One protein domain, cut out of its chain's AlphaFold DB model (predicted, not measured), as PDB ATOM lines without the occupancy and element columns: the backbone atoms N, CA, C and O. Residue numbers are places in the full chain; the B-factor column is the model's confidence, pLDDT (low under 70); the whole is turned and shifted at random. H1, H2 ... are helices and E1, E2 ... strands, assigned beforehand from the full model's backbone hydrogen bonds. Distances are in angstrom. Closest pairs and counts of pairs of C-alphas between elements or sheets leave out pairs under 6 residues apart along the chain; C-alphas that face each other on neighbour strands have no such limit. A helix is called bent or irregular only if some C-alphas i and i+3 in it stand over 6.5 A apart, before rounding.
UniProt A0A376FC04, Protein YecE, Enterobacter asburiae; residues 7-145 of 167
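Overview. This is residues 7 to 145 of the 167 residues of the protein "Protein YecE" of Enterobacter asburiae (UniProt A0A376FC04). A strongly twisted wall of four parallel strands has helices H2, H4 and H6 over one face, H4 and H6 side by side, and the other face has no named helix packed on it. Long H3 runs past the E1 edge with H1 next to it, while H7 and H8 form a small arm away from the sheet. The printed part has 139 residues, with eight named helices and four named strands in the order H1 E1 H2 H3 E2 H4 E3 H5 H6 E4 H7 H8; the sheet order is E1 E2 E3 E4, and the class is mixed. It is compact, with a radius of gyration of the C-alphas of 16.6 A and spans of 42 by 40 by 28 A.

Along the chain. The strands are E1, residues 22 to 25; E2, residues 58 to 64, 17.1 A long; E3, residues 90 to 94, 13.0 A; and E4, residues 119 to 122. The helices are H1, residues 7 to 14, from C-alpha 7 at (51.141, 97.545, 163.062); H2, residues 28 to 33; H3, residues 39 to 57, 27.1 A; H4, residues 71 to 82, 17.5 A; H5, residues 98 to 101; H6, residues 103 to 115, 18.4 A; H7, residues 126 to 130; and H8, residues 136 to 144, ending at C-alpha 144 at (43.389, 68.965, 160.628). H3 and H4 are irregular: C-alphas 53 and 56 are 7.8 A apart, and C-alphas 72 and 75 are 7.3 A apart. H3 has a kink of 65 degrees near residue 51.

Arrangement. E1 and E2 are parallel at 16 degrees, with N 62 and O 24 2.8 A apart, within hydrogen-bond range. E2 and E3 are parallel at 24 degrees, with N 91 and O 61 at 2.8 A, and E3 and E4 at 27 degrees, with N 121 and O 92 at 2.8 A. E1, H2 H3, E2; E2, H4, E3; and E3, H5 H6, E4 are strand-helix-strand units, parallel neighbour strands with helices between, each with a right-handed crossover. H2 and H6 on one face of the sheet make two layers. H6 lies over E4 at a height over the sheet of 9.5 A and runs along the strands, at 13 degrees to E4 on the local plane. H4 only grazes the sheet and touches H6 at a shallow tilt of 3 degrees, the same way; their closest C-alphas are those of Pro 71 and Gln 105, 6.7 A. H5 and H6 touch only at the corner, closest at the C-alphas of Phe 99 and Lys 106, 5.5 A. H2 and H3 form a hairpin, at a steep tilt of 41 degrees, opposite ways, closest at the C-alphas of Ile 30 and Ala 40, 5.8 A. H3, which only grazes the sheet, touches H1 with residues 50 to 54 alone, closest at the C-alphas of Arg 13 and Leu 54, 6.3 A. H7 touches H8, closest at the C-alphas of His 129 and Gln 142, 5.8 A, and H8 is apart from E4. Every O i to N i+4 pair is within range in H1, H6, H7 and H8, but 1 of 2 in H2, 11 of 15 in H3 and 6 of 8 in H4; H5 is too short for such a pair.

Size, cuts and confidence. The two C-alphas farthest apart, those of Glu 14 and Lys 104, are 46.9 A apart. The printed part has no cut and no long link. Mean pLDDT of the printed part is 76.5; residues 33 to 40, 101 to 114 and 119 to 145 are under 70.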
ATOM      1  N   GLU A   7      51.706  96.963 161.834       89.00
ATOM      2  CA  GLU A   7      51.141  97.545 163.062       89.00
ATOM      3  C   GLU A   7      51.042  96.530 164.215       89.00
ATOM      4  O   GLU A   7      51.352  96.838 165.365       89.00
ATOM      5  N   ILE A   8      50.668  95.285 163.904       90.12
ATOM      6  CA  ILE A   8      50.563  94.216 164.901       90.12
ATOM      7  C   ILE A   8      51.948  93.823 165.425       90.12
ATOM      8  O   ILE A   8      52.098  93.577 166.620       90.12
ATOM      9  N   VAL A   9      52.961  93.797 164.554       90.56
ATOM     10  CA  VAL A   9      54.346  93.497 164.940       90.56
ATOM     11  C   VAL A   9      54.890  94.570 165.885       90.56
ATOM     12  O   VAL A   9      55.452  94.232 166.928       90.56
ATOM     13  N   THR A  10      54.666  95.849 165.574       89.12
ATOM     14  CA  THR A  10      55.048  96.965 166.453       89.12
ATOM     15  C   THR A  10      54.363  96.855 167.809       89.12
ATOM     16  O   THR A  10      55.026  96.907 168.843       89.12
ATOM     17  N   ARG A  11      53.055  96.583 167.821       91.44
ATOM     18  CA  ARG A  11      52.295  96.420 169.061       91.44
ATOM     19  C   ARG A  11      52.818  95.272 169.929       91.44
ATOM     20  O   ARG A  11      52.907  95.414 171.144       91.44
ATOM     21  N   TRP A  12      53.196  94.138 169.337       92.00
ATOM     22  CA  TRP A  12      53.817  93.039 170.088       92.00
ATOM     23  C   TRP A  12      55.139  93.450 170.734       92.00
ATOM     24  O   TRP A  12      55.430  93.023 171.854       92.00
ATOM     25  N   ARG A  13      55.925  94.298 170.065       90.50
ATOM     26  CA  ARG A  13      57.164  94.839 170.627       90.50
ATOM     27  C   ARG A  13      56.878  95.734 171.829       90.50
ATOM     28  O   ARG A  13      57.506  95.574 172.865       90.50
ATOM     29  N   GLU A  14      55.912  96.633 171.719       93.06
ATOM     30  CA  GLU A  14      55.543  97.545 172.812       93.06
ATOM     31  C   GLU A  14      54.999  96.803 174.039       93.06
ATOM     32  O   GLU A  14      55.206  97.226 175.171       93.06
ATOM     33  N   GLN A  15      54.331  95.669 173.823       92.56
ATOM     34  CA  GLN A  15      53.728  94.859 174.885       92.56
ATOM     35  C   GLN A  15      54.684  93.849 175.529       92.56
ATOM     36  O   GLN A  15      54.277  93.116 176.430       92.56
ATOM     37  N   THR A  16      55.932  93.766 175.070       93.06
ATOM     38  CA  THR A  16      56.915  92.807 175.586       93.06
ATOM     39  C   THR A  16      58.212  93.491 175.988       93.06
ATOM     40  O   THR A  16      58.537  94.582 175.520       93.06
ATOM     41  N   THR A  17      58.970  92.851 176.873       91.25
ATOM     42  CA  THR A  17      60.308  93.303 177.266       91.25
ATOM     43  C   THR A  17      61.369  92.723 176.330       91.25
ATOM     44  O   THR A  17      61.101  91.795 175.563       91.25
ATOM     45  N   ASP A  18      62.594  93.244 176.406       89.06
ATOM     46  CA  ASP A  18      63.733  92.710 175.649       89.06
ATOM     47  C   ASP A  18      64.169  91.307 176.089       89.06
ATOM     48  O   ASP A  18      64.863  90.632 175.333       89.06
ATOM     49  N   ASP A  19      63.709  90.818 177.244       90.75
ATOM     50  CA  ASP A  19      63.942  89.442 177.709       90.75
ATOM     51  C   ASP A  19      62.927  88.440 177.144       90.75
ATOM     52  O   ASP A  19      63.140  87.227 177.181       90.75
ATOM     53  N   PHE A  20      61.816  88.924 176.583       91.06
ATOM     54  CA  PHE A  20      60.802  88.060 175.997       91.06
ATOM     55  C   PHE A  20      61.295  87.443 174.682       91.06
ATOM     56  O   PHE A  20      61.969  88.095 173.880       91.06
ATOM     57  N   ARG A  21      60.946  86.178 174.429       89.62
ATOM     58  CA  ARG A  21      61.293  85.479 173.184       89.62
ATOM     59  C   ARG A  21      60.047  84.956 172.486       89.62
ATOM     60  O   ARG A  21      59.327  84.113 173.015       89.62
ATOM     61  N   PHE A  22      59.818  85.442 171.272       89.81
ATOM     62  CA  PHE A  22      58.753  84.964 170.405       89.81
ATOM     63  C   PHE A  22      59.166  83.701 169.649       89.81
ATOM     64  O   PHE A  22      60.295  83.575 169.168       89.81
ATOM     65  N   CYS A  23      58.194  82.808 169.468       89.12
ATOM     66  CA  CYS A  23      58.291  81.663 168.575       89.12
ATOM     67  C   CYS A  23      57.203  81.772 167.503       89.12
ATOM     68  O   CYS A  23      56.023  81.574 167.795       89.12
ATOM     69  N   PHE A  24      57.582  82.076 166.259       88.62
ATOM     70  CA  PHE A  24      56.619  82.265 165.170       88.62
ATOM     71  C   PHE A  24      56.619  81.099 164.197       88.62
ATOM     72  O   PHE A  24      57.669  80.633 163.766       88.62
ATOM     73  N   LYS A  25      55.427  80.662 163.785       84.94
ATOM     74  CA  LYS A  25      55.291  79.779 162.624       84.94
ATOM     75  C   LYS A  25      55.406  80.591 161.346       84.94
ATOM     76  O   LYS A  25      54.781  81.639 161.230       84.94
ATOM     77  N   PHE A  26      56.125  80.059 160.369       84.31
ATOM     78  CA  PHE A  26      56.104  80.596 159.021       84.31
ATOM     79  C   PHE A  26      54.655  80.650 158.497       84.31
ATOM     80  O   PHE A  26      53.836  79.756 158.781       84.31
ATOM     81  N   PRO A  27      54.303  81.704 157.745       84.50
ATOM     82  CA  PRO A  27      53.077  81.735 156.972       84.50
ATOM     83  C   PRO A  27      52.943  80.485 156.098       84.50
ATOM     84  O   PRO A  27      53.923  80.008 155.535       84.50
ATOM     85  N   ALA A  28      51.724  79.957 155.968       77.81
ATOM     86  CA  ALA A  28      51.498  78.728 155.198       77.81
ATOM     87  C   ALA A  28      51.791  78.923 153.703       77.81
ATOM     88  O   ALA A  28      52.206  77.983 153.038       77.81
ATOM     89  N   THR A  29      51.611  80.143 153.192       76.81
ATOM     90  CA  THR A  29      52.013  80.532 151.833       76.81
ATOM     91  C   THR A  29      53.505  80.314 151.617       76.81
ATOM     92  O   THR A  29      53.898  79.812 150.580       76.81
ATOM     93  N   ILE A  30      54.330  80.571 152.631       77.62
ATOM     94  CA  ILE A  30      55.760  80.293 152.557       77.62
ATOM     95  C   ILE A  30      56.001  78.805 152.810       77.62
ATOM     96  O   ILE A  30      56.499  78.119 151.937       77.62
ATOM     97  N   SER A  31      55.583  78.239 153.946       72.56
ATOM     98  CA  SER A  31      55.989  76.868 154.300       72.56
ATOM     99  C   SER A  31      55.412  75.763 153.402       72.56
ATOM    100  O   SER A  31      56.014  74.698 153.301       72.56
ATOM    101  N   HIS A  32      54.258  75.978 152.755       72.25
ATOM    102  CA  HIS A  32      53.667  74.999 151.832       72.25
ATOM    103  C   HIS A  32      54.124  75.191 150.375       72.25
ATOM    104  O   HIS A  32      54.034  74.232 149.611       72.25
ATOM    105  N   GLN A  33      54.594  76.385 149.983       65.88
ATOM    106  CA  GLN A  33      55.047  76.675 148.608       65.88
ATOM    107  C   GLN A  33      56.577  76.759 148.476       65.88
ATOM    108  O   GLN A  33      57.097  76.546 147.385       65.88
ATOM    109  N   ALA A  34      57.301  76.992 149.576       57.56
ATOM    110  CA  ALA A  34      58.765  77.036 149.652       57.56
ATOM    111  C   ALA A  34      59.488  75.825 149.046       57.56
ATOM    112  O   ALA A  34      60.544  76.023 148.454       57.56
ATOM    113  N   PRO A  35      58.946  74.593 149.095       57.06
ATOM    114  CA  PRO A  35      59.571  73.465 148.410       57.06
ATOM    115  C   PRO A  35      59.544  73.538 146.877       57.06
ATOM    116  O   PRO A  35      60.145  72.690 146.222       57.06
ATOM    117  N   HIS A  36      58.783  74.464 146.283       54.66
ATOM    118  CA  HIS A  36      58.393  74.363 144.877       54.66
ATOM    119  C   HIS A  36      58.436  75.676 144.079       54.66
ATOM    120  O   HIS A  36      57.952  75.671 142.948       54.66
ATOM    121  N   CYS A  37      58.980  76.800 144.576       48.69
ATOM    122  CA  CYS A  37      58.959  78.022 143.761       48.69
ATOM    123  C   CYS A  37      60.006  79.095 144.092       48.69
ATOM    124  O   CYS A  37      60.273  79.381 145.256       48.69
ATOM    125  N   ALA A  38      60.483  79.774 143.044       51.62
ATOM    126  CA  ALA A  38      61.268  81.009 143.113       51.62
ATOM    127  C   ALA A  38      60.532  82.149 143.853       51.62
ATOM    128  O   ALA A  38      61.165  82.963 144.512       51.62
ATOM    129  N   THR A  39      59.192  82.153 143.839       55.44
ATOM    130  CA  THR A  39      58.350  83.142 144.544       55.44
ATOM    131  C   THR A  39      58.372  83.013 146.067       55.44
ATOM    132  O   THR A  39      57.925  83.914 146.775       55.44
ATOM    133  N   ALA A  40      58.893  81.906 146.602       68.19
ATOM    134  CA  ALA A  40      59.073  81.773 148.039       68.19
ATOM    135  C   ALA A  40      60.166  82.708 148.573       68.19
ATOM    136  O   ALA A  40      60.091  83.066 149.744       68.19
ATOM    137  N   GLY A  41      61.134  83.119 147.740       75.31
ATOM    138  CA  GLY A  41      62.184  84.072 148.108       75.31
ATOM    139  C   GLY A  41      61.600  85.423 148.509       75.31
ATOM    140  O   GLY A  41      61.708  85.806 149.670       75.31
ATOM    141  N   ASP A  42      60.869  86.063 147.595       79.81
ATOM    142  CA  ASP A  42      60.268  87.387 147.815       79.81
ATOM    143  C   ASP A  42      59.315  87.397 149.020       79.81
ATOM    144  O   ASP A  42      59.368  88.279 149.874       79.81
ATOM    145  N   LEU A  43      58.469  86.367 149.148       83.31
ATOM    146  CA  LEU A  43      57.552  86.242 150.287       83.31
ATOM    147  C   LEU A  43      58.295  86.040 151.614       83.31
ATOM    148  O   LEU A  43      57.819  86.471 152.668       83.31
ATOM    149  N   THR A  44      59.439  85.358 151.575       85.88
ATOM    150  CA  THR A  44      60.293  85.138 152.744       85.88
ATOM    151  C   THR A  44      60.997  86.424 153.151       85.88
ATOM    152  O   THR A  44      60.977  86.769 154.332       85.88
ATOM    153  N   GLU A  45      61.541  87.170 152.194       87.06
ATOM    154  CA  GLU A  45      62.158  88.473 152.437       87.06
ATOM    155  C   GLU A  45      61.145  89.485 152.985       87.06
ATOM    156  O   GLU A  45      61.404  90.149 153.993       87.06
ATOM    157  N   GLU A  46      59.946  89.545 152.400       88.19
ATOM    158  CA  GLU A  46      58.871  90.404 152.885       88.19
ATOM    159  C   GLU A  46      58.475  90.034 154.323       88.19
ATOM    160  O   GLU A  46      58.268  90.906 155.173       88.19
ATOM    161  N   PHE A  47      58.393  88.736 154.626       90.06
ATOM    162  CA  PHE A  47      58.122  88.271 155.980       90.06
ATOM    163  C   PHE A  47      59.209  88.724 156.960       90.06
ATOM    164  O   PHE A  47      58.870  89.300 157.992       90.06
ATOM    165  N   PHE A  48      60.493  88.538 156.646       91.06
ATOM    166  CA  PHE A  48      61.577  88.982 157.527       91.06
ATOM    167  C   PHE A  48      61.620  90.499 157.691       91.06
ATOM    168  O   PHE A  48      61.759  90.979 158.815       91.06
ATOM    169  N   THR A  49      61.398  91.252 156.615       91.50
ATOM    170  CA  THR A  49      61.303  92.717 156.661       91.50
ATOM    171  C   THR A  49      60.222  93.159 157.639       91.50
ATOM    172  O   THR A  49      60.469  93.988 158.518       91.50
ATOM    173  N   ARG A  50      59.035  92.546 157.558       91.25
ATOM    174  CA  ARG A  50      57.923  92.821 158.479       91.25
ATOM    175  C   ARG A  50      58.246  92.439 159.921       91.25
ATOM    176  O   ARG A  50      57.774  93.112 160.829       91.25
ATOM    177  N   MET A  51      59.011  91.371 160.134       92.75
ATOM    178  CA  MET A  51      59.383  90.881 161.464       92.75
ATOM    179  C   MET A  51      60.614  91.580 162.056       92.75
ATOM    180  O   MET A  51      60.873  91.415 163.248       92.75
ATOM    181  N   SER A  52      61.341  92.384 161.271       93.06
ATOM    182  CA  SER A  52      62.579  93.056 161.690       93.06
ATOM    183  C   SER A  52      62.491  93.835 163.015       93.06
ATOM    184  O   SER A  52      63.449  93.744 163.786       93.06
ATOM    185  N   PRO A  53      61.368  94.490 163.403       93.56
ATOM    186  CA  PRO A  53      61.288  95.170 164.701       93.56
ATOM    187  C   PRO A  53      61.409  94.224 165.906       93.56
ATOM    188  O   PRO A  53      61.737  94.659 167.009       93.56
ATOM    189  N   LEU A  54      61.119  92.936 165.706       92.81
ATOM    190  CA  LEU A  54      61.199  91.892 166.722       92.81
ATOM    191  C   LEU A  54      62.457  91.032 166.599       92.81
ATOM    192  O   LEU A  54      62.579  90.093 167.380       92.81
ATOM    193  N   ALA A  55      63.373  91.309 165.662       91.88
ATOM    194  CA  ALA A  55      64.502  90.429 165.345       91.88
ATOM    195  C   ALA A  55      65.316  90.023 166.589       91.88
ATOM    196  O   ALA A  55      65.580  88.840 166.794       91.88
ATOM    197  N   ASN A  56      65.607  90.973 167.485       91.44
ATOM    198  CA  ASN A  56      66.340  90.735 168.736       91.44
ATOM    199  C   ASN A  56      65.534  89.983 169.820       91.44
ATOM    200  O   ASN A  56      66.086  89.586 170.843       91.44
ATOM    201  N   ARG A  57      64.231  89.791 169.606       92.94
ATOM    202  CA  ARG A  57      63.299  89.086 170.496       92.94
ATOM    203  C   ARG A  57      62.760  87.802 169.866       92.94
ATOM    204  O   ARG A  57      61.803  87.224 170.380       92.94
ATOM    205  N   ILE A  58      63.345  87.326 168.770       92.12
ATOM    206  CA  ILE A  58      63.003  86.023 168.194       92.12
ATOM    207  C   ILE A  58      63.806  84.932 168.897       92.12
ATOM    208  O   ILE A  58      65.031  84.926 168.865       92.12
ATOM    209  N   GLY A  59      63.103  83.981 169.512       87.50
ATOM    210  CA  GLY A  59      63.714  82.743 169.995       87.50
ATOM    211  C   GLY A  59      63.849  81.709 168.879       87.50
ATOM    212  O   GLY A  59      64.890  81.074 168.746       87.50
ATOM    213  N   GLN A  60      62.795  81.527 168.071       88.44
ATOM    214  CA  GLN A  60      62.794  80.533 166.996       88.44
ATOM    215  C   GLN A  60      61.702  80.775 165.946       88.44
ATOM    216  O   GLN A  60      60.554  81.084 166.279       88.44
ATOM    217  N   TYR A  61      62.015  80.502 164.681       89.12
ATOM    218  CA  TYR A  61      61.012  80.338 163.635       89.12
ATOM    219  C   TYR A  61      60.683  78.870 163.360       89.12
ATOM    220  O   TYR A  61      61.548  78.001 163.337       89.12
ATOM    221  N   TRP A  62      59.414  78.601 163.088       87.31
ATOM    222  CA  TRP A  62      58.865  77.263 162.928       87.31
ATOM    223  C   TRP A  62      58.331  77.042 161.515       87.31
ATOM    224  O   TRP A  62      57.348  77.657 161.103       87.31
ATOM    225  N   ILE A  63      58.933  76.113 160.784       86.06
ATOM    226  CA  ILE A  63      58.521  75.693 159.446       86.06
ATOM    227  C   ILE A  63      57.703  74.417 159.591       86.06
ATOM    228  O   ILE A  63      58.230  73.331 159.815       86.06
ATOM    229  N   GLN A  64      56.386  74.548 159.479       85.62
ATOM    230  CA  GLN A  64      55.485  73.405 159.518       85.62
ATOM    231  C   GLN A  64      55.181  72.928 158.101       85.62
ATOM    232  O   GLN A  64      54.581  73.667 157.315       85.62
ATOM    233  N   LEU A  65      55.561  71.686 157.802       84.50
ATOM    234  CA  LEU A  65      55.374  71.074 156.490       84.50
ATOM    235  C   LEU A  65      54.018  70.352 156.404       84.50
ATOM    236  O   LEU A  65      53.535  69.820 157.413       84.50
ATOM    237  N   PRO A  66      53.378  70.312 155.221       83.75
ATOM    238  CA  PRO A  66      52.130  69.582 155.037       83.75
ATOM    239  C   PRO A  66      52.352  68.062 155.106       83.75
ATOM    240  O   PRO A  66      53.459  67.562 154.924       83.75
ATOM    241  N   ALA A  67      51.278  67.300 155.341       84.50
ATOM    242  CA  ALA A  67      51.347  65.835 155.397       84.50
ATOM    243  C   ALA A  67      51.720  65.186 154.053       84.50
ATOM    244  O   ALA A  67      52.136  64.036 154.048       84.50
ATOM    245  N   THR A  68      51.576  65.916 152.943       83.31
ATOM    246  CA  THR A  68      51.967  65.510 151.585       83.31
ATOM    247  C   THR A  68      53.460  65.673 151.307       83.31
ATOM    248  O   THR A  68      53.952  65.089 150.349       83.31
ATOM    249  N   PHE A  69      54.183  66.442 152.129       83.69
ATOM    250  CA  PHE A  69      55.620  66.657 151.973       83.69
ATOM    251  C   PHE A  69      56.373  65.418 152.457       83.69
ATOM    252  O   PHE A  69      56.420  65.161 153.658       83.69
ATOM    253  N   GLY A  70      56.944  64.642 151.542       83.00
ATOM    254  CA  GLY A  70      57.591  63.367 151.838       83.00
ATOM    255  C   GLY A  70      59.122  63.430 151.815       83.00
ATOM    256  O   GLY A  70      59.721  64.461 151.513       83.00
ATOM    257  N   PRO A  71      59.808  62.304 152.088       81.50
ATOM    258  CA  PRO A  71      61.272  62.229 152.041       81.50
ATOM    259  C   PRO A  71      61.891  62.620 150.693       81.50
ATOM    260  O   PRO A  71      63.039  63.057 150.655       81.50
ATOM    261  N   ARG A  72      61.146  62.463 149.592       83.12
ATOM    262  CA  ARG A  72      61.586  62.853 148.244       83.12
ATOM    263  C   ARG A  72      61.745  64.367 148.076       83.12
ATOM    264  O   ARG A  72      62.536  64.788 147.246       83.12
ATOM    265  N   ASP A  73      61.032  65.154 148.881       82.25
ATOM    266  CA  ASP A  73      60.977  66.615 148.783       82.25
ATOM    267  C   ASP A  73      62.059  67.292 149.652       82.25
ATOM    268  O   ASP A  73      62.258  68.505 149.588       82.25
ATOM    269  N   LEU A  74      62.805  66.510 150.446       79.31
ATOM    270  CA  LEU A  74      63.880  67.005 151.311       79.31
ATOM    271  C   LEU A  74      64.936  67.875 150.594       79.31
ATOM    272  O   LEU A  74      65.331  68.871 151.196       79.31
ATOM    273  N   PRO A  75      65.370  67.584 149.345       83.00
ATOM    274  CA  PRO A  75      66.288  68.457 148.612       83.00
ATOM    275  C   PRO A  75      65.830  69.909 148.508       83.00
ATOM    276  O   PRO A  75      66.630  70.816 148.725       83.00
ATOM    277  N   ALA A  76      64.543  70.131 148.246       81.81
ATOM    278  CA  ALA A  76      64.001  71.478 148.141       81.81
ATOM    279  C   ALA A  76      63.934  72.183 149.501       81.81
ATOM    280  O   ALA A  76      64.220  73.373 149.603       81.81
ATOM    281  N   LEU A  77      63.623  71.442 150.571       81.56
ATOM    282  CA  LEU A  77      63.676  71.984 151.929       81.56
ATOM    283  C   LEU A  77      65.094  72.422 152.312       81.56
ATOM    284  O   LEU A  77      65.242  73.452 152.957       81.56
ATOM    285  N   TRP A  78      66.126  71.664 151.933       81.56
ATOM    286  CA  TRP A  78      67.511  72.048 152.220       81.56
ATOM    287  C   TRP A  78      67.896  73.335 151.506       81.56
ATOM    288  O   TRP A  78      68.394  74.238 152.162       81.56
ATOM    289  N   GLN A  79      67.576  73.461 150.216       82.75
ATOM    290  CA  GLN A  79      67.817  74.700 149.468       82.75
ATOM    291  C   GLN A  79      67.105  75.900 150.100       82.75
ATOM    292  O   GLN A  79      67.697  76.965 150.232       82.75
ATOM    293  N   PHE A  80      65.856  75.715 150.537       84.00
ATOM    294  CA  PHE A  80      65.119  76.761 151.237       84.00
ATOM    295  C   PHE A  80      65.808  77.163 152.545       84.00
ATOM    296  O   PHE A  80      66.040  78.344 152.762       84.00
ATOM    297  N   LEU A  81      66.168  76.194 153.395       84.25
ATOM    298  CA  LEU A  81      66.851  76.452 154.669       84.25
ATOM    299  C   LEU A  81      68.221  77.114 154.472       84.25
ATOM    300  O   LEU A  81      68.574  78.003 155.240       84.25
ATOM    301  N   ASP A  82      68.964  76.707 153.441       84.44
ATOM    302  CA  ASP A  82      70.288  77.243 153.118       84.44
ATOM    303  C   ASP A  82      70.218  78.713 152.645       84.44
ATOM    304  O   ASP A  82      71.205  79.440 152.771       84.44
ATOM    305  N   ALA A  83      69.053  79.164 152.161       85.12
ATOM    306  CA  ALA A  83      68.783  80.546 151.761       85.12
ATOM    307  C   ALA A  83      68.255  81.442 152.901       85.12
ATOM    308  O   ALA A  83      68.107  82.648 152.709       85.12
ATOM    309  N   LEU A  84      67.944  80.886 154.080       87.75
ATOM    310  CA  LEU A  84      67.421  81.672 155.198       87.75
ATOM    311  C   LEU A  84      68.530  82.467 155.916       87.75
ATOM    312  O   LEU A  84      69.670  81.999 156.002       87.75
ATOM    313  N   PRO A  85      68.208  83.637 156.509       89.50
ATOM    314  CA  PRO A  85      69.156  84.393 157.322       89.50
ATOM    315  C   PRO A  85      69.712  83.551 158.476       89.50
ATOM    316  O   PRO A  85      68.952  82.938 159.231       89.50
ATOM    317  N   ARG A  86      71.042  83.542 158.630       86.75
ATOM    318  CA  ARG A  86      71.759  82.694 159.605       86.75
ATOM    319  C   ARG A  86      71.699  83.205 161.047       86.75
ATOM    320  O   ARG A  86      72.059  82.472 161.960       86.75
ATOM    321  N   GLU A  87      71.252  84.440 161.253       88.94
ATOM    322  CA  GLU A  87      71.104  85.058 162.578       88.94
ATOM    323  C   GLU A  87      69.935  84.490 163.400       88.94
ATOM    324  O   GLU A  87      69.884  84.686 164.614       88.94
ATOM    325  N   PHE A  88      69.007  83.764 162.769       89.12
ATOM    326  CA  PHE A  88      67.855  83.172 163.446       89.12
ATOM    327  C   PHE A  88      67.987  81.661 163.621       89.12
ATOM    328  O   PHE A  88      68.633  80.959 162.848       89.12
ATOM    329  N   THR A  89      67.277  81.142 164.624       87.38
ATOM    330  CA  THR A  89      67.114  79.700 164.829       87.38
ATOM    331  C   THR A  89      65.837  79.203 164.153       87.38
ATOM    332  O   THR A  89      64.772  79.811 164.297       87.38
ATOM    333  N   TYR A  90      65.914  78.051 163.482       85.56
ATOM    334  CA  TYR A  90      64.785  77.440 162.777       85.56
ATOM    335  C   TYR A  90      64.437  76.061 163.336       85.56
ATOM    336  O   TYR A  90      65.300  75.297 163.768       85.56
ATOM    337  N   GLY A  91      63.148  75.736 163.342       85.44
ATOM    338  CA  GLY A  91      62.619  74.416 163.660       85.44
ATOM    339  C   GLY A  91      61.734  73.903 162.531       85.44
ATOM    340  O   GLY A  91      60.843  74.619 162.086       85.44
ATOM    341  N   VAL A  92      61.946  72.669 162.073       83.69
ATOM    342  CA  VAL A  92      61.133  72.041 161.019       83.69
ATOM    343  C   VAL A  92      60.218  70.985 161.622       83.69
ATOM    344  O   VAL A  92      60.684  69.992 162.177       83.69
ATOM    345  N   GLU A  93      58.911  71.163 161.459       84.69
ATOM    346  CA  GLU A  93      57.885  70.212 161.876       84.69
ATOM    347  C   GLU A  93      57.458  69.334 160.688       84.69
ATOM    348  O   GLU A  93      56.743  69.784 159.787       84.69
ATOM    349  N   VAL A  94      57.886  68.065 160.691       81.00
ATOM    350  CA  VAL A  94      57.500  67.072 159.671       81.00
ATOM    351  C   VAL A  94      56.198  66.364 160.035       81.00
ATOM    352  O   VAL A  94      55.970  66.003 161.190       81.00
ATOM    353  N   ARG A  95      55.352  66.114 159.028       83.75
ATOM    354  CA  ARG A  95      54.016  65.523 159.215       83.75
ATOM    355  C   ARG A  95      53.725  64.282 158.368       83.75
ATOM    356  O   ARG A  95      52.685  63.660 158.558       83.75
ATOM    357  N   HIS A  96      54.620  63.907 157.459       82.19
ATOM    358  CA  HIS A  96      54.413  62.755 156.581       82.19
ATOM    359  C   HIS A  96      54.776  61.431 157.280       82.19
ATOM    360  O   HIS A  96      55.876  61.329 157.836       82.19
ATOM    361  N   PRO A  97      53.914  60.392 157.229       80.31
ATOM    362  CA  PRO A  97      54.118  59.113 157.924       80.31
ATOM    363  C   PRO A  97      55.476  58.446 157.665       80.31
ATOM    364  O   PRO A  97      56.084  57.876 158.571       80.31
ATOM    365  N   GLU A  98      56.008  58.549 156.445       80.19
ATOM    366  CA  GLU A  98      57.308  57.952 156.102       80.19
ATOM    367  C   GLU A  98      58.500  58.501 156.896       80.19
ATOM    368  O   GLU A  98      59.487  57.783 157.077       80.19
ATOM    369  N   PHE A  99      58.415  59.723 157.436       74.25
ATOM    370  CA  PHE A  99      59.452  60.249 158.330       74.25
ATOM    371  C   PHE A  99      59.506  59.534 159.688       74.25
ATOM    372  O   PHE A  99      60.472  59.716 160.440       74.25
ATOM    373  N   PHE A 100      58.488  58.720 159.981       71.75
ATOM    374  CA  PHE A 100      58.323  57.945 161.205       71.75
ATOM    375  C   PHE A 100      58.501  56.440 160.973       71.75
ATOM    376  O   PHE A 100      58.997  55.756 161.861       71.75
ATOM    377  N   ALA A 101      58.156  55.940 159.781       67.31
ATOM    378  CA  ALA A 101      58.078  54.508 159.490       67.31
ATOM    379  C   ALA A 101      59.408  53.834 159.082       67.31
ATOM    380  O   ALA A 101      59.546  52.626 159.252       67.31
ATOM    381  N   LYS A 102      60.392  54.561 158.524       61.22
ATOM    382  CA  LYS A 102      61.613  53.951 157.942       61.22
ATOM    383  C   LYS A 102      62.899  54.472 158.593       61.22
ATOM    384  O   LYS A 102      63.227  55.654 158.479       61.22
ATOM    385  N   ALA A 103      63.695  53.576 159.187       62.59
ATOM    386  CA  ALA A 103      64.942  53.919 159.884       62.59
ATOM    387  C   ALA A 103      65.956  54.688 159.007       62.59
ATOM    388  O   ALA A 103      66.585  55.630 159.483       62.59
ATOM    389  N   LYS A 104      66.085  54.344 157.717       67.69
ATOM    390  CA  LYS A 104      67.030  54.998 156.788       67.69
ATOM    391  C   LYS A 104      66.636  56.443 156.458       67.69
ATOM    392  O   LYS A 104      67.476  57.335 156.539       67.69
ATOM    393  N   GLN A 105      65.362  56.693 156.142       63.22
ATOM    394  CA  GLN A 105      64.890  58.049 155.824       63.22
ATOM    395  C   GLN A 105      64.862  58.946 157.058       63.22
ATOM    396  O   GLN A 105      65.211  60.120 156.981       63.22
ATOM    397  N   LYS A 106      64.539  58.367 158.219       63.62
ATOM    398  CA  LYS A 106      64.646  59.042 159.509       63.62
ATOM    399  C   LYS A 106      66.082  59.491 159.801       63.62
ATOM    400  O   LYS A 106      66.262  60.625 160.221       63.62
ATOM    401  N   LYS A 107      67.089  58.640 159.563       67.62
ATOM    402  CA  LYS A 107      68.508  58.998 159.742       67.62
ATOM    403  C   LYS A 107      68.948  60.103 158.779       67.62
ATOM    404  O   LYS A 107      69.593  61.046 159.214       67.62
ATOM    405  N   ARG A 108      68.555  60.022 157.502       68.75
ATOM    406  CA  ARG A 108      68.908  61.034 156.492       68.75
ATOM    407  C   ARG A 108      68.325  62.412 156.816       68.75
ATOM    408  O   ARG A 108      69.030  63.404 156.685       68.75
ATOM    409  N   SER A 109      67.071  62.477 157.268       66.44
ATOM    410  CA  SER A 109      66.459  63.754 157.651       66.44
ATOM    411  C   SER A 109      67.069  64.347 158.921       66.44
ATOM    412  O   SER A 109      67.231  65.559 158.983       66.44
ATOM    413  N   ILE A 110      67.450  63.517 159.900       66.12
ATOM    414  CA  ILE A 110      68.152  63.972 161.115       66.12
ATOM    415  C   ILE A 110      69.527  64.518 160.764       66.12
ATOM    416  O   ILE A 110      69.817  65.657 161.102       66.12
ATOM    417  N   ALA A 111      70.337  63.743 160.040       69.88
ATOM    418  CA  ALA A 111      71.691  64.143 159.673       69.88
ATOM    419  C   ALA A 111      71.705  65.486 158.928       69.88
ATOM    420  O   ALA A 111      72.483  66.368 159.270       69.88
ATOM    421  N   ALA A 112      70.782  65.676 157.981       69.31
ATOM    422  CA  ALA A 112      70.696  66.921 157.226       69.31
ATOM    423  C   ALA A 112      70.187  68.122 158.052       69.31
ATOM    424  O   ALA A 112      70.548  69.256 157.750       69.31
ATOM    425  N   CYS A 113      69.356  67.890 159.078       68.88
ATOM    426  CA  CYS A 113      68.951  68.935 160.027       68.88
ATOM    427  C   CYS A 113      70.117  69.330 160.948       68.88
ATOM    428  O   CYS A 113      70.355  70.517 161.146       68.88
ATOM    429  N   VAL A 114      70.870  68.342 161.448       68.19
ATOM    430  CA  VAL A 114      72.053  68.552 162.298       68.19
ATOM    431  C   VAL A 114      73.136  69.336 161.558       68.19
ATOM    432  O   VAL A 114      73.649  70.303 162.105       68.19
ATOM    433  N   GLU A 115      73.432  68.985 160.303       71.69
ATOM    434  CA  GLU A 115      74.416  69.693 159.465       71.69
ATOM    435  C   GLU A 115      74.107  71.193 159.314       71.69
ATOM    436  O   GLU A 115      75.010  72.013 159.181       71.69
ATOM    437  N   ARG A 116      72.823  71.559 159.358       70.94
ATOM    438  CA  ARG A 116      72.344  72.934 159.167       70.94
ATOM    439  C   ARG A 116      72.031  73.654 160.476       70.94
ATOM    440  O   ARG A 116      71.503  74.760 160.432       70.94
ATOM    441  N   SER A 117      72.295  73.029 161.625       75.06
ATOM    442  CA  SER A 117      71.888  73.534 162.945       75.06
ATOM    443  C   SER A 117      70.383  73.843 163.029       75.06
ATOM    444  O   SER A 117      69.948  74.755 163.730       75.06
ATOM    445  N   VAL A 118      69.568  73.083 162.292       74.50
ATOM    446  CA  VAL A 118      68.109  73.224 162.265       74.50
ATOM    447  C   VAL A 118      67.493  72.205 163.209       74.50
ATOM    448  O   VAL A 118      67.748  71.003 163.120       74.50
ATOM    449  N   ASN A 119      66.608  72.666 164.090       69.19
ATOM    450  CA  ASN A 119      65.916  71.781 165.016       69.19
ATOM    451  C   ASN A 119      64.887  70.929 164.262       69.19
ATOM    452  O   ASN A 119      63.911  71.446 163.713       69.19
ATOM    453  N   ARG A 120      65.048  69.601 164.260       68.25
ATOM    454  CA  ARG A 120      63.993  68.705 163.774       68.25
ATOM    455  C   ARG A 120      62.937  68.544 164.856       68.25
ATOM    456  O   ARG A 120      63.206  67.996 165.920       68.25
ATOM    457  N   VAL A 121      61.704  68.931 164.549       60.25
ATOM    458  CA  VAL A 121      60.580  68.774 165.464       60.25
ATOM    459  C   VAL A 121      59.588  67.775 164.893       60.25
ATOM    460  O   VAL A 121      59.252  67.747 163.709       60.25
ATOM    461  N   ILE A 122      59.148  66.888 165.769       61.78
ATOM    462  CA  ILE A 122      58.182  65.848 165.465       61.78
ATOM    463  C   ILE A 122      56.882  66.233 166.163       61.78
ATOM    464  O   ILE A 122      56.852  66.361 167.387       61.78
ATOM    465  N   LEU A 123      55.811  66.401 165.388       54.25
ATOM    466  CA  LEU A 123      54.472  66.540 165.948       54.25
ATOM    467  C   LEU A 123      54.036  65.201 166.556       54.25
ATOM    468  O   LEU A 123      53.899  64.218 165.833       54.25
ATOM    469  N   ASP A 124      53.759  65.168 167.860       52.38
ATOM    470  CA  ASP A 124      53.025  64.061 168.483       52.38
ATOM    471  C   ASP A 124      51.527  64.341 168.394       52.38
ATOM    472  O   ASP A 124      50.973  65.091 169.192       52.38
ATOM    473  N   SER A 125      50.860  63.783 167.383       48.78
ATOM    474  CA  SER A 125      49.413  63.946 167.228       48.78
ATOM    475  C   SER A 125      48.598  62.884 167.966       48.78
ATOM    476  O   SER A 125      47.372  63.000 168.000       48.78
ATOM    477  N   ARG A 126      49.235  61.879 168.592       55.62
ATOM    478  CA  ARG A 126      48.524  60.817 169.325       55.62
ATOM    479  C   ARG A 126      47.575  61.372 170.392       55.62
ATOM    480  O   ARG A 126      46.434  60.928 170.378       55.62
ATOM    481  N   PRO A 127      47.953  62.377 171.213       50.22
ATOM    482  CA  PRO A 127      47.051  62.955 172.210       50.22
ATOM    483  C   PRO A 127      45.795  63.581 171.601       50.22
ATOM    484  O   PRO A 127      44.727  63.524 172.195       50.22
ATOM    485  N   VAL A 128      45.905  64.154 170.397       49.00
ATOM    486  CA  VAL A 128      44.774  64.790 169.704       49.00
ATOM    487  C   VAL A 128      43.814  63.728 169.170       49.00
ATOM    488  O   VAL A 128      42.603  63.888 169.277       49.00
ATOM    489  N   HIS A 129      44.344  62.625 168.635       50.12
ATOM    490  CA  HIS A 129      43.539  61.502 168.137       50.12
ATOM    491  C   HIS A 129      42.988  60.602 169.247       50.12
ATOM    492  O   HIS A 129      41.989  59.931 169.022       50.12
ATOM    493  N   SER A 130      43.614  60.581 170.426       53.59
ATOM    494  CA  SER A 130      43.120  59.854 171.601       53.59
ATOM    495  C   SER A 130      42.189  60.686 172.484       53.59
ATOM    496  O   SER A 130      41.591  60.139 173.405       53.59
ATOM    497  N   ALA A 131      42.094  62.001 172.256       50.47
ATOM    498  CA  ALA A 131      41.194  62.868 173.004       50.47
ATOM    499  C   ALA A 131      39.738  62.541 172.663       50.47
ATOM    500  O   ALA A 131      39.371  62.431 171.491       50.47
ATOM    501  N   VAL A 132      38.895  62.423 173.689       57.75
ATOM    502  CA  VAL A 132      37.460  62.244 173.482       57.75
ATOM    503  C   VAL A 132      36.893  63.552 172.897       57.75
ATOM    504  O   VAL A 132      37.131  64.624 173.465       57.75
ATOM    505  N   PRO A 133      36.209  63.510 171.739       60.50
ATOM    506  CA  PRO A 133      35.741  64.704 171.046       60.50
ATOM    507  C   PRO A 133      34.535  65.316 171.768       60.50
ATOM    508  O   PRO A 133      33.387  65.036 171.444       60.50
ATOM    509  N   HIS A 134      34.806  66.163 172.758       63.09
ATOM    510  CA  HIS A 134      33.781  66.865 173.542       63.09
ATOM    511  C   HIS A 134      33.560  68.322 173.107       63.09
ATOM    512  O   HIS A 134      32.781  69.037 173.729       63.09
ATOM    513  N   SER A 135      34.249  68.788 172.060       63.22
ATOM    514  CA  SER A 135      34.069  70.138 171.516       63.22
ATOM    515  C   SER A 135      34.385  70.205 170.023       63.22
ATOM    516  O   SER A 135      35.214  69.443 169.515       63.22
ATOM    517  N   GLU A 136      33.775  71.163 169.320       64.31
ATOM    518  CA  GLU A 136      34.041  71.414 167.895       64.31
ATOM    519  C   GLU A 136      35.519  71.729 167.626       64.31
ATOM    520  O   GLU A 136      36.075  71.305 166.612       64.31
ATOM    521  N   ALA A 137      36.199  72.384 168.572       58.69
ATOM    522  CA  ALA A 137      37.633  72.647 168.493       58.69
ATOM    523  C   ALA A 137      38.474  71.355 168.514       58.69
ATOM    524  O   ALA A 137      39.461  71.252 167.782       58.69
ATOM    525  N   ILE A 138      38.082  70.351 169.312       53.25
ATOM    526  CA  ILE A 138      38.758  69.044 169.356       53.25
ATOM    527  C   ILE A 138      38.503  68.273 168.057       53.25
ATOM    528  O   ILE A 138      39.445  67.729 167.479       53.25
ATOM    529  N   VAL A 139      37.268  68.290 167.548       58.34
ATOM    530  CA  VAL A 139      36.903  67.643 166.275       58.34
ATOM    531  C   VAL A 139      37.664  68.265 165.101       58.34
ATOM    532  O   VAL A 139      38.229  67.560 164.260       58.34
ATOM    533  N   GLU A 140      37.751  69.593 165.045       57.56
ATOM    534  CA  GLU A 140      38.476  70.275 163.979       57.56
ATOM    535  C   GLU A 140      39.996  70.055 164.084       57.56
ATOM    536  O   GLU A 140      40.670  69.865 163.065       57.56
ATOM    537  N   ALA A 141      40.542  70.003 165.303       55.53
ATOM    538  CA  ALA A 141      41.936  69.641 165.532       55.53
ATOM    539  C   ALA A 141      42.235  68.198 165.089       55.53
ATOM    540  O   ALA A 141      43.257  67.974 164.436       55.53
ATOM    541  N   GLN A 142      41.345  67.240 165.368       63.41
ATOM    542  CA  GLN A 142      41.447  65.854 164.895       63.41
ATOM    543  C   GLN A 142      41.411  65.769 163.368       63.41
ATOM    544  O   GLN A 142      42.232  65.071 162.774       63.41
ATOM    545  N   ARG A 143      40.523  66.534 162.721       64.31
ATOM    546  CA  ARG A 143      40.416  66.582 161.254       64.31
ATOM    547  C   ARG A 143      41.661  67.183 160.597       64.31
ATOM    548  O   ARG A 143      42.093  66.716 159.549       64.31
ATOM    549  N   LYS A 144      42.239  68.234 161.192       59.28
ATOM    550  CA  LYS A 144      43.389  68.965 160.628       59.28
ATOM    551  C   LYS A 144      44.745  68.324 160.946       59.28
ATOM    552  O   LYS A 144      45.716  68.599 160.236       59.28
ATOM    553  N   LYS A 145      44.868  67.528 162.017       57.97
ATOM    554  CA  LYS A 145      46.151  66.933 162.431       57.97
ATOM    555  C   LYS A 145      46.304  65.511 161.870       57.97
ATOM    556  O   LYS A 145      45.510  64.641 162.209       57.97
TER     557      LYS A 145